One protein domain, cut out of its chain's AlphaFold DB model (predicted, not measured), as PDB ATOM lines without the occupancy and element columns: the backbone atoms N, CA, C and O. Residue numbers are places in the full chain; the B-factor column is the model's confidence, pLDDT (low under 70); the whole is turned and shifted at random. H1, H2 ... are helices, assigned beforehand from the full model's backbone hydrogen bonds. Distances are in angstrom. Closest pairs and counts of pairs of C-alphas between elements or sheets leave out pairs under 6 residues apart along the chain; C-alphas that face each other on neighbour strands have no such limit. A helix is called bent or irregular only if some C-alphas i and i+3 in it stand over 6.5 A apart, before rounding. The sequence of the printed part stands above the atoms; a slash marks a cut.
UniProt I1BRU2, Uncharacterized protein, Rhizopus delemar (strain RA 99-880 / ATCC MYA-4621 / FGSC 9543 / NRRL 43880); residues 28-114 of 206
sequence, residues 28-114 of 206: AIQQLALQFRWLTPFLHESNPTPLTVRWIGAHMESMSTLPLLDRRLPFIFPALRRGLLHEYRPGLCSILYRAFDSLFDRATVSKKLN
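This is residues 28 to 114 of the 206 residues of an uncharacterized protein of Rhizopus delemar (strain RA 99-880 / ATCC MYA-4621 / FGSC 9543 / NRRL 43880) (UniProt I1BRU2). H1 and H2 meet near their ends as a wide V, and H5 bridges its open side, making a loose triangle of three helices. The short H3 packs on H5, the short H4 sits by the far end of H2, and H6 packs on the first part of H1. The printed part has 87 residues with six named helices, H1 to H6 in order, and no named strand; its class is all helix. It is compact, with a radius of gyration of the C-alphas of 13.3 A, and spans 38 by 33 by 18 A.

H1, residues 28 to 43, has a kink of 27 degrees near residue 37 and is only just irregular, with C-alphas 38 and 41 6.9 A apart. With residues 41 to 42 alone it only just touches H2, residues 51 to 63, about perpendicular at 83 degrees, with 3 pairs of C-alphas within 8 A; the closest are those of Phe 42 and Val 53, 6.1 A. H3, residues 73 to 76, and H1 are near each other. H2 touches H4, residues 83 to 86, closest at the C-alphas of Met 63 and Leu 84, 5.5 A. H5, residues 92 to 101, touches H1 at a steep tilt of 63 degrees, opposite ways; the closest C-alphas are those of Gln 35 and Ala 99, 6.1 A. H5 touches H3, closest at the C-alphas of Phe 75 and Tyr 97, 6.0 A, and touches H4 only at the corner, closest at those of Leu 85 and Cys 93, 5.9 A. H6, residues 106 to 113, touches H1 at C-alphas 33 and 113, the closest, 6.5 A. Every O i to N i+4 pair is within hydrogen-bond range in H2, H5 and H6, and 10 of 12 in H1; H3 and H4 are too short for such a pair.

H1 begins at C-alpha 28, (317.946, 305.821, 423.964), and measures 21.6 A; H2 measures 18.4 A, H5 14.3 A and H6 10.6 A. H3 and H4 measure 5.3 A and 5.5 A. H6 ends at C-alpha 113, (321.717, 296.906, 429.626).

The two C-alphas farthest apart, those of Thr 65 and Asn 114, are 38.5 A apart. The printed part has no cut and no long link. Mean pLDDT of the printed part is 73.8; 21 residues are under 70, among them 104 to 114.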
ATOM      1  N   ALA A  28     318.450 305.380 422.667       76.69
ATOM      2  CA  ALA A  28     317.946 305.821 423.964       76.69
ATOM      3  C   ALA A  28     318.455 304.911 425.094       76.69
ATOM      4  O   ALA A  28     318.899 305.397 426.130       76.69
ATOM      5  N   ILE A  29     318.468 303.591 424.876       72.69
ATOM      6  CA  ILE A  29     319.013 302.624 425.841       72.69
ATOM      7  C   ILE A  29     320.525 302.827 426.007       72.69
ATOM      8  O   ILE A  29     321.012 302.823 427.134       72.69
ATOM      9  N   GLN A  30     321.264 303.056 424.917       77.00
ATOM     10  CA  GLN A  30     322.704 303.332 424.974       77.00
ATOM     11  C   GLN A  30     323.015 304.615 425.745       77.00
ATOM     12  O   GLN A  30     323.905 304.622 426.595       77.00
ATOM     13  N   GLN A  31     322.276 305.691 425.471       80.81
ATOM     14  CA  GLN A  31     322.445 306.962 426.165       80.81
ATOM     15  C   GLN A  31     322.197 306.799 427.667       80.81
ATOM     16  O   GLN A  31     322.990 307.281 428.470       80.81
ATOM     17  N   LEU A  32     321.150 306.069 428.050       74.88
ATOM     18  CA  LEU A  32     320.854 305.779 429.454       74.88
ATOM     19  C   LEU A  32     321.932 304.904 430.104       74.88
ATOM     20  O   LEU A  32     322.313 305.150 431.245       74.88
ATOM     21  N   ALA A  33     322.477 303.925 429.374       72.81
ATOM     22  CA  ALA A  33     323.600 303.108 429.837       72.81
ATOM     23  C   ALA A  33     324.819 303.961 430.175       72.81
ATOM     24  O   ALA A  33     325.460 303.781 431.210       72.81
ATOM     25  N   LEU A  34     325.128 304.899 429.280       79.88
ATOM     26  CA  LEU A  34     326.229 305.829 429.447       79.88
ATOM     27  C   LEU A  34     325.962 306.758 430.630       79.88
ATOM     28  O   LEU A  34     326.824 306.877 431.490       79.88
ATOM     29  N   GLN A  35     324.765 307.339 430.733       83.38
ATOM     30  CA  GLN A  35     324.392 308.177 431.876       83.38
ATOM     31  C   GLN A  35     324.539 307.421 433.200       83.38
ATOM     32  O   GLN A  35     325.183 307.928 434.116       83.38
ATOM     33  N   PHE A  36     324.034 306.186 433.283       76.38
ATOM     34  CA  PHE A  36     324.188 305.351 434.472       76.38
ATOM     35  C   PHE A  36     325.664 305.123 434.801       76.38
ATOM     36  O   PHE A  36     326.087 305.371 435.927       76.38
ATOM     37  N   ARG A  37     326.456 304.708 433.804       78.19
ATOM     38  CA  ARG A  37     327.882 304.401 433.968       78.19
ATOM     39  C   ARG A  37     328.690 305.610 434.440       78.19
ATOM     40  O   ARG A  37     329.621 305.455 435.224       78.19
ATOM     41  N   TRP A  38     328.340 306.804 433.971       80.62
ATOM     42  CA  TRP A  38     328.967 308.053 434.400       80.62
ATOM     43  C   TRP A  38     328.520 308.490 435.797       80.62
ATOM     44  O   TRP A  38     329.290 309.141 436.498       80.62
ATOM     45  N   LEU A  39     327.310 308.116 436.224       82.38
ATOM     46  CA  LEU A  39     326.794 308.418 437.559       82.38
ATOM     47  C   LEU A  39     327.283 307.435 438.633       82.38
ATOM     48  O   LEU A  39     327.397 307.817 439.797       82.38
ATOM     49  N   THR A  40     327.609 306.190 438.261       80.88
ATOM     50  CA  THR A  40     328.032 305.124 439.189       80.88
ATOM     51  C   THR A  40     329.101 305.565 440.200       80.88
ATOM     52  O   THR A  40     328.917 305.288 441.386       80.88
ATOM     53  N   PRO A  41     330.173 306.293 439.815       80.06
ATOM     54  CA  PRO A  41     331.205 306.711 440.763       80.06
ATOM     55  C   PRO A  41     330.709 307.660 441.868       80.06
ATOM     56  O   PRO A  41     331.327 307.719 442.925       80.06
ATOM     57  N   PHE A  42     329.611 308.395 441.652       79.81
ATOM     58  CA  PHE A  42     329.015 309.280 442.667       79.81
ATOM     59  C   PHE A  42     328.063 308.536 443.602       79.81
ATOM     60  O   PHE A  42     327.903 308.927 444.757       79.81
ATOM     61  N   LEU A  43     327.437 307.469 443.102       77.31
ATOM     62  CA  LEU A  43     326.469 306.657 443.838       77.31
ATOM     63  C   LEU A  43     327.145 305.583 444.695       77.31
ATOM     64  O   LEU A  43     326.618 305.213 445.744       77.31
ATOM     65  N   HIS A  44     328.303 305.088 444.257       76.88
ATOM     66  CA  HIS A  44     329.056 304.058 444.958       76.88
ATOM     67  C   HIS A  44     330.230 304.657 445.735       76.88
ATOM     68  O   HIS A  44     330.990 305.481 445.222       76.88
ATOM     69  N   GLU A  45     330.409 304.218 446.977       68.81
ATOM     70  CA  GLU A  45     331.617 304.530 447.734       68.81
ATOM     71  C   GLU A  45     332.758 303.654 447.223       68.81
ATOM     72  O   GLU A  45     332.724 302.432 447.316       68.81
ATOM     73  N   SER A  46     333.767 304.292 446.640       69.06
ATOM     74  CA  SER A  46     335.024 303.651 446.259       69.06
ATOM     75  C   SER A  46     336.099 304.069 447.252       69.06
ATOM     76  O   SER A  46     336.184 305.246 447.613       69.06
ATOM     77  N   ASN A  47     336.915 303.114 447.698       72.94
ATOM     78  CA  ASN A  47     338.045 303.380 448.578       72.94
ATOM     79  C   ASN A  47     339.341 302.880 447.907       72.94
ATOM     80  O   ASN A  47     339.494 301.667 447.761       72.94
ATOM     81  N   PRO A  48     340.245 303.776 447.457       75.44
ATOM     82  CA  PRO A  48     340.174 305.240 447.550       75.44
ATOM     83  C   PRO A  48     339.176 305.860 446.558       75.44
ATOM     84  O   PRO A  48     338.986 305.371 445.445       75.44
ATOM     85  N   THR A  49     338.540 306.969 446.949       77.69
ATOM     86  CA  THR A  49     337.599 307.683 446.073       77.69
ATOM     87  C   THR A  49     338.366 308.475 445.005       77.69
ATOM     88  O   THR A  49     339.221 309.287 445.375       77.69
ATOM     89  N   PRO A  50     338.044 308.332 443.703       82.81
ATOM     90  CA  PRO A  50     338.720 309.063 442.636       82.81
ATOM     91  C   PRO A  50     338.641 310.582 442.823       82.81
ATOM     92  O   PRO A  50     337.611 311.114 443.254       82.81
ATOM     93  N   LEU A  51     339.704 311.291 442.432       82.44
ATOM     94  CA  LEU A  51     339.806 312.749 442.560       82.44
ATOM     95  C   LEU A  51     338.604 313.473 441.939       82.44
ATOM     96  O   LEU A  51     338.044 314.364 442.567       82.44
ATOM     97  N   THR A  52     338.160 313.050 440.755       83.56
ATOM     98  CA  THR A  52     337.004 313.636 440.059       83.56
ATOM     99  C   THR A  52     335.729 313.561 440.897       83.56
ATOM    100  O   THR A  52     334.970 314.523 440.972       83.56
ATOM    101  N   VAL A  53     335.514 312.435 441.583       83.81
ATOM    102  CA  VAL A  53     334.339 312.226 442.440       83.81
ATOM    103  C   VAL A  53     334.442 313.070 443.711       83.81
ATOM    104  O   VAL A  53     333.448 313.643 444.153       83.81
ATOM    105  N   ARG A  54     335.647 313.193 444.286       84.12
ATOM    106  CA  ARG A  54     335.903 314.082 445.432       84.12
ATOM    107  C   ARG A  54     335.683 315.549 445.065       84.12
ATOM    108  O   ARG A  54     335.019 316.253 445.813       84.12
ATOM    109  N   TRP A  55     336.194 315.986 443.916       85.31
ATOM    110  CA  TRP A  55     336.087 317.365 443.444       85.31
ATOM    111  C   TRP A  55     334.636 317.763 443.164       85.31
ATOM    112  O   TRP A  55     334.166 318.770 443.683       85.31
ATOM    113  N   ILE A  56     333.894 316.936 442.421       85.31
ATOM    114  CA  ILE A  56     332.470 317.183 442.158       85.31
ATOM    115  C   ILE A  56     331.661 317.117 443.455       85.31
ATOM    116  O   ILE A  56     330.788 317.952 443.651       85.31
ATOM    117  N   GLY A  57     331.970 316.179 444.359       85.06
ATOM    118  CA  GLY A  57     331.334 316.109 445.677       85.06
ATOM    119  C   GLY A  57     331.530 317.393 446.487       85.06
ATOM    120  O   GLY A  57     330.552 317.981 446.936       85.06
ATOM    121  N   ALA A  58     332.766 317.890 446.577       83.69
ATOM    122  CA  ALA A  58     333.072 319.153 447.246       83.69
ATOM    123  C   ALA A  58     332.380 320.351 446.571       83.69
ATOM    124  O   ALA A  58     331.890 321.256 447.244       83.69
ATOM    125  N   HIS A  59     332.285 320.350 445.238       85.00
ATOM    126  CA  HIS A  59     331.553 321.375 444.503       85.00
ATOM    127  C   HIS A  59     330.045 321.339 444.815       85.00
ATOM    128  O   HIS A  59     329.455 322.383 445.094       85.00
ATOM    129  N   MET A  60     329.429 320.152 444.851       84.12
ATOM    130  CA  MET A  60     328.030 319.974 445.262       84.12
ATOM    131  C   MET A  60     327.790 320.459 446.696       84.12
ATOM    132  O   MET A  60     326.809 321.154 446.949       84.12
ATOM    133  N   GLU A  61     328.692 320.124 447.619       83.88
ATOM    134  CA  GLU A  61     328.639 320.589 449.007       83.88
ATOM    135  C   GLU A  61     328.729 322.115 449.091       83.88
ATOM    136  O   GLU A  61     327.901 322.728 449.759       83.88
ATOM    137  N   SER A  62     329.650 322.740 448.349       83.19
ATOM    138  CA  SER A  62     329.820 324.202 448.344       83.19
ATOM    139  C   SER A  62     328.598 324.969 447.823       83.19
ATOM    140  O   SER A  62     328.363 326.104 448.226       83.19
ATOM    141  N   MET A  63     327.810 324.353 446.936       79.94
ATOM    142  CA  MET A  63     326.588 324.942 446.379       79.94
ATOM    143  C   MET A  63     325.333 324.608 447.187       79.94
ATOM    144  O   MET A  63     324.257 325.151 446.916       79.94
ATOM    145  N   SER A  64     325.441 323.691 448.147       77.12
ATOM    146  CA  SER A  64     324.317 323.297 448.976       77.12
ATOM    147  C   SER A  64     323.997 324.377 450.000       77.12
ATOM    148  O   SER A  64     324.864 324.882 450.706       77.12
ATOM    149  N   THR A  65     322.710 324.687 450.137       71.19
ATOM    150  CA  THR A  65     322.210 325.566 451.209       71.19
ATOM    151  C   THR A  65     322.113 324.848 452.557       71.19
ATOM    152  O   THR A  65     321.914 325.488 453.586       71.19
ATOM    153  N   LEU A  66     322.239 323.518 452.554       70.69
ATOM    154  CA  LEU A  66     322.173 322.658 453.730       70.69
ATOM    155  C   LEU A  66     323.470 321.850 453.865       70.69
ATOM    156  O   LEU A  66     324.007 321.410 452.845       70.69
ATOM    157  N   PRO A  67     323.953 321.580 455.088       71.56
ATOM    158  CA  PRO A  67     325.087 320.686 455.283       71.56
ATOM    159  C   PRO A  67     324.721 319.284 454.778       71.56
ATOM    160  O   PRO A  67     323.849 318.612 455.333       71.56
ATOM    161  N   LEU A  68     325.360 318.852 453.690       66.31
ATOM    162  CA  LEU A  68     325.164 317.515 453.139       66.31
ATOM    163  C   LEU A  68     326.021 316.535 453.941       66.31
ATOM    164  O   LEU A  68     327.238 316.529 453.819       66.31
ATOM    165  N   LEU A  69     325.376 315.696 454.753       68.06
ATOM    166  CA  LEU A  69     326.047 314.580 455.437       68.06
ATOM    167  C   LEU A  69     326.560 313.531 454.442       68.06
ATOM    168  O   LEU A  69     327.497 312.796 454.735       68.06
ATOM    169  N   ASP A  70     325.922 313.460 453.274       72.25
ATOM    170  CA  ASP A  70     326.275 312.553 452.196       72.25
ATOM    171  C   ASP A  70     325.911 313.180 450.840       72.25
ATOM    172  O   ASP A  70     324.763 313.562 450.587       72.25
ATOM    173  N   ARG A  71     326.900 313.242 449.942       75.81
ATOM    174  CA  ARG A  71     326.776 313.741 448.561       75.81
ATOM    175  C   ARG A  71     325.756 312.980 447.704       75.81
ATOM    176  O   ARG A  71     325.355 313.475 446.654       75.81
ATOM    177  N   ARG A  72     325.335 311.782 448.121       76.69
ATOM    178  CA  ARG A  72     324.314 310.965 447.440       76.69
ATOM    179  C   ARG A  72     322.892 311.448 447.720       76.69
ATOM    180  O   ARG A  72     321.998 311.208 446.909       76.69
ATOM    181  N   LEU A  73     322.666 312.150 448.833       74.88
ATOM    182  CA  LEU A  73     321.324 312.559 449.256       74.88
ATOM    183  C   LEU A  73     320.606 313.451 448.232       74.88
ATOM    184  O   LEU A  73     319.439 313.177 447.956       74.88
ATOM    185  N   PRO A  74     321.257 314.447 447.597       78.25
ATOM    186  CA  PRO A  74     320.608 315.239 446.556       78.25
ATOM    187  C   PRO A  74     320.189 314.424 445.328       78.25
ATOM    188  O   PRO A  74     319.243 314.811 444.651       78.25
ATOM    189  N   PHE A  75     320.839 313.293 445.032       77.81
ATOM    190  CA  PHE A  75     320.403 312.410 443.947       77.81
ATOM    191  C   PHE A  75     319.095 311.697 444.305       77.81
ATOM    192  O   PHE A  75     318.171 311.698 443.499       77.81
ATOM    193  N   ILE A  76     318.987 311.170 445.527       75.69
ATOM    194  CA  ILE A  76     317.835 310.375 445.986       75.69
ATOM    195  C   ILE A  76     316.627 311.256 446.334       75.69
ATOM    196  O   ILE A  76     315.487 310.874 446.080       75.69
ATOM    197  N   PHE A  77     316.868 312.438 446.906       74.12
ATOM    198  CA  PHE A  77     315.826 313.332 447.398       74.12
ATOM    199  C   PHE A  77     315.830 314.651 446.616       74.12
ATOM    200  O   PHE A  77     316.536 315.592 446.995       74.12
ATOM    201  N   PRO A  78     314.994 314.786 445.567       73.94
ATOM    202  CA  PRO A  78     314.888 316.020 444.789       73.94
ATOM    203  C   PRO A  78     314.587 317.259 445.640       73.94
ATOM    204  O   PRO A  78     315.038 318.351 445.318       73.94
ATOM    205  N   ALA A  79     313.897 317.084 446.772       69.75
ATOM    206  CA  ALA A  79     313.590 318.155 447.719       69.75
ATOM    207  C   ALA A  79     314.832 318.845 448.326       69.75
ATOM    208  O   ALA A  79     314.699 319.958 448.842       69.75
ATOM    209  N   LEU A  80     316.010 318.207 448.275       67.56
ATOM    210  CA  LEU A  80     317.290 318.760 448.739       67.56
ATOM    211  C   LEU A  80     318.009 319.592 447.667       67.56
ATOM    212  O   LEU A  80     318.928 320.345 447.984       67.56
ATOM    213  N   ARG A  81     317.584 319.501 446.403       79.69
ATOM    214  CA  ARG A  81     318.112 320.309 445.299       79.69
ATOM    215  C   ARG A  81     317.465 321.691 445.390       79.69
ATOM    216  O   ARG A  81     316.427 321.945 444.789       79.69
ATOM    217  N   ARG A  82     318.026 322.568 446.217       71.50
ATOM    218  CA  ARG A  82     317.547 323.946 446.421       71.50
ATOM    219  C   ARG A  82     318.654 324.944 446.105       71.50
ATOM    220  O   ARG A  82     319.832 324.613 446.208       71.50
ATOM    221  N   GLY A  83     318.277 326.170 445.750       73.19
ATOM    222  CA  GLY A  83     319.238 327.226 445.424       73.19
ATOM    223  C   GLY A  83     320.098 326.859 444.213       73.19
ATOM    224  O   GLY A  83     319.568 326.423 443.192       73.19
ATOM    225  N   LEU A  84     321.419 326.986 444.345       70.00
ATOM    226  CA  LEU A  84     322.389 326.736 443.268       70.00
ATOM    227  C   LEU A  84     322.475 325.255 442.844       70.00
ATOM    228  O   LEU A  84     322.949 324.936 441.757       70.00
ATOM    229  N   LEU A  85     321.943 324.326 443.649       71.56
ATOM    230  CA  LEU A  85     321.785 322.922 443.246       71.56
ATOM    231  C   LEU A  85     320.620 322.695 442.265       71.56
ATOM    232  O   LEU A  85     320.554 321.646 441.624       71.56
ATOM    233  N   HIS A  86     319.705 323.658 442.151       70.00
ATOM    234  CA  HIS A  86     318.531 323.618 441.278       70.00
ATOM    235  C   HIS A  86     318.477 324.863 440.393       70.00
ATOM    236  O   HIS A  86     317.453 325.538 440.283       70.00
ATOM    237  N   GLU A  87     319.614 325.200 439.784       61.97
ATOM    238  CA  GLU A  87     319.665 326.307 438.840       61.97
ATOM    239  C   GLU A  87     318.699 326.090 437.669       61.97
ATOM    240  O   GLU A  87     318.605 325.013 437.078       61.97
ATOM    241  N   TYR A  88     318.012 327.171 437.299       55.62
ATOM    242  CA  TYR A  88     317.133 327.246 436.130       55.62
ATOM    243  C   TYR A  88     317.904 327.088 434.802       55.62
ATOM    244  O   TYR A  88     317.322 326.799 433.756       55.62
ATOM    245  N   ARG A  89     319.232 327.265 434.835       59.75
ATOM    246  CA  ARG A  89     320.148 327.030 433.712       59.75
ATOM    247  C   ARG A  89     320.878 325.694 433.886       59.75
ATOM    248  O   ARG A  89     321.094 325.275 435.019       59.75
ATOM    249  N   PRO A  90     321.278 325.027 432.788       64.44
ATOM    250  CA  PRO A  90     321.967 323.745 432.868       64.44
ATOM    251  C   PRO A  90     323.405 323.901 433.403       64.44
ATOM    252  O   PRO A  90     324.358 323.940 432.630       64.44
ATOM    253  N   GLY A  91     323.560 324.002 434.725       74.06
ATOM    254  CA  GLY A  91     324.834 323.862 435.438       74.06
ATOM    255  C   GLY A  91     325.181 322.393 435.712       74.06
ATOM    256  O   GLY A  91     324.317 321.517 435.603       74.06
ATOM    257  N   LEU A  92     326.430 322.107 436.109       83.19
ATOM    258  CA  LEU A  92     326.942 320.743 436.334       83.19
ATOM    259  C   LEU A  92     325.986 319.886 437.186       83.19
ATOM    260  O   LEU A  92     325.582 318.803 436.766       83.19
ATOM    261  N   CYS A  93     325.578 320.389 438.355       83.69
ATOM    262  CA  CYS A  93     324.689 319.660 439.263       83.69
ATOM    263  C   CYS A  93     323.317 319.390 438.645       83.69
ATOM    264  O   CYS A  93     322.822 318.271 438.725       83.69
ATOM    265  N   SER A  94     322.732 320.373 437.957       81.38
ATOM    266  CA  SER A  94     321.441 320.194 437.284       81.38
ATOM    267  C   SER A  94     321.496 319.111 436.196       81.38
ATOM    268  O   SER A  94     320.538 318.355 436.039       81.38
ATOM    269  N   ILE A  95     322.626 318.989 435.483       84.75
ATOM    270  CA  ILE A  95     322.848 317.957 434.463       84.75
ATOM    271  C   ILE A  95     322.969 316.584 435.124       84.75
ATOM    272  O   ILE A  95     322.324 315.640 434.673       84.75
ATOM    273  N   LEU A  96     323.744 316.476 436.208       85.88
ATOM    274  CA  LEU A  96     323.914 315.228 436.955       85.88
ATOM    275  C   LEU A  96     322.590 314.744 437.559       85.88
ATOM    276  O   LEU A  96     322.240 313.574 437.415       85.88
ATOM    277  N   TYR A  97     321.825 315.644 438.176       84.56
ATOM    278  CA  TYR A  97     320.519 315.323 438.745       84.56
ATOM    279  C   TYR A  97     319.499 314.952 437.676       84.56
ATOM    280  O   TYR A  97     318.812 313.951 437.827       84.56
ATOM    281  N   ARG A  98     319.441 315.692 436.561       80.75
ATOM    282  CA  ARG A  98     318.544 315.358 435.446       80.75
ATOM    283  C   ARG A  98     318.907 314.019 434.809       80.75
ATOM    284  O   ARG A  98     318.011 313.252 434.474       80.75
ATOM    285  N   ALA A  99     320.201 313.735 434.651       83.00
ATOM    286  CA  ALA A  99     320.669 312.439 434.173       83.00
ATOM    287  C   ALA A  99     320.231 311.324 435.129       83.00
ATOM    288  O   ALA A  99     319.725 310.306 434.667       83.00
ATOM    289  N   PHE A 100     320.350 311.544 436.442       81.62
ATOM    290  CA  PHE A 100     319.911 310.589 437.457       81.62
ATOM    291  C   PHE A 100     318.390 310.380 437.451       81.62
ATOM    292  O   PHE A 100     317.944 309.239 437.435       81.62
ATOM    293  N   ASP A 101     317.598 311.451 437.374       79.19
ATOM    294  CA  ASP A 101     316.131 311.377 437.310       79.19
ATOM    295  C   ASP A 101     315.630 310.674 436.043       79.19
ATOM    296  O   ASP A 101     314.547 310.094 436.035       79.19
ATOM    297  N   SER A 102     316.407 310.736 434.955       76.62
ATOM    298  CA  SER A 102     316.082 310.057 433.701       76.62
ATOM    299  C   SER A 102     316.423 308.563 433.691       76.62
ATOM    300  O   SER A 102     316.049 307.866 432.745       76.62
ATOM    301  N   LEU A 103     317.111 308.050 434.720       71.44
ATOM    302  CA  LEU A 103     317.387 306.621 434.850       71.44
ATOM    303  C   LEU A 103     316.089 305.856 435.155       71.44
ATOM    304  O   LEU A 103     315.321 306.226 436.040       71.44
ATOM    305  N   PHE A 104     315.849 304.754 434.436       59.06
ATOM    306  CA  PHE A 104     314.753 303.832 434.749       59.06
ATOM    307  C   PHE A 104     314.938 303.179 436.132       59.06
ATOM    308  O   PHE A 104     316.051 303.100 436.652       59.06
ATOM    309  N   ASP A 105     313.852 302.609 436.671       59.62
ATOM    310  CA  ASP A 105     313.891 301.635 437.771       59.62
ATOM    311  C   ASP A 105     315.051 300.635 437.576       59.62
ATOM    312  O   ASP A 105     315.245 300.075 436.489       59.62
ATOM    313  N   ARG A 106     315.813 300.412 438.653       50.44
ATOM    314  CA  ARG A 106     316.932 299.467 438.789       50.44
ATOM    315  C   ARG A 106     316.683 298.117 438.096       50.44
ATOM    316  O   ARG A 106     317.603 297.586 437.470       50.44
ATOM    317  N   ALA A 107     315.459 297.585 438.151       53.38
ATOM    318  CA  ALA A 107     315.083 296.326 437.497       53.38
ATOM    319  C   ALA A 107     315.137 296.407 435.957       53.38
ATOM    320  O   ALA A 107     315.553 295.465 435.278       53.38
ATOM    321  N   THR A 108     314.773 297.558 435.392       56.19
ATOM    322  CA  THR A 108     314.798 297.820 433.947       56.19
ATOM    323  C   THR A 108     316.222 298.060 433.446       56.19
ATOM    324  O   THR A 108     316.568 297.598 432.360       56.19
ATOM    325  N   VAL A 109     317.065 298.722 434.248       50.53
ATOM    326  CA  VAL A 109     318.487 298.973 433.947       50.53
ATOM    327  C   VAL A 109     319.263 297.656 433.846       50.53
ATOM    328  O   VAL A 109     319.936 297.418 432.845       50.53
ATOM    329  N   SER A 110     319.101 296.756 434.823       49.72
ATOM    330  CA  SER A 110     319.742 295.432 434.810       49.72
ATOM    331  C   SER A 110     319.280 294.575 433.623       49.72
ATOM    332  O   SER A 110     320.106 294.008 432.907       49.72
ATOM    333  N   LYS A 111     317.969 294.556 433.345       56.06
ATOM    334  CA  LYS A 111     317.379 293.738 432.274       56.06
ATOM    335  C   LYS A 111     317.692 294.247 430.861       56.06
ATOM    336  O   LYS A 111     317.842 293.434 429.954       56.06
ATOM    337  N   LYS A 112     317.755 295.569 430.647       50.47
ATOM    338  CA  LYS A 112     317.974 296.155 429.309       50.47
ATOM    339  C   LYS A 112     319.439 296.360 428.949       50.47
ATOM    340  O   LYS A 112     319.749 296.341 427.762       50.47
ATOM    341  N   LEU A 113     320.320 296.591 429.924       51.19
ATOM    342  CA  LEU A 113     321.717 296.906 429.626       51.19
ATOM    343  C   LEU A 113     322.607 295.675 429.535       51.19
ATOM    344  O   LEU A 113     323.594 295.732 428.815       51.19
ATOM    345  N   ASN A 114     322.263 294.569 430.202       50.44
ATOM    346  CA  ASN A 114     323.074 293.346 430.191       50.44
ATOM    347  C   ASN A 114     324.567 293.612 430.515       50.44
ATOM    348  O   ASN A 114     325.456 292.909 430.039       50.44
TER     349      ASN A 114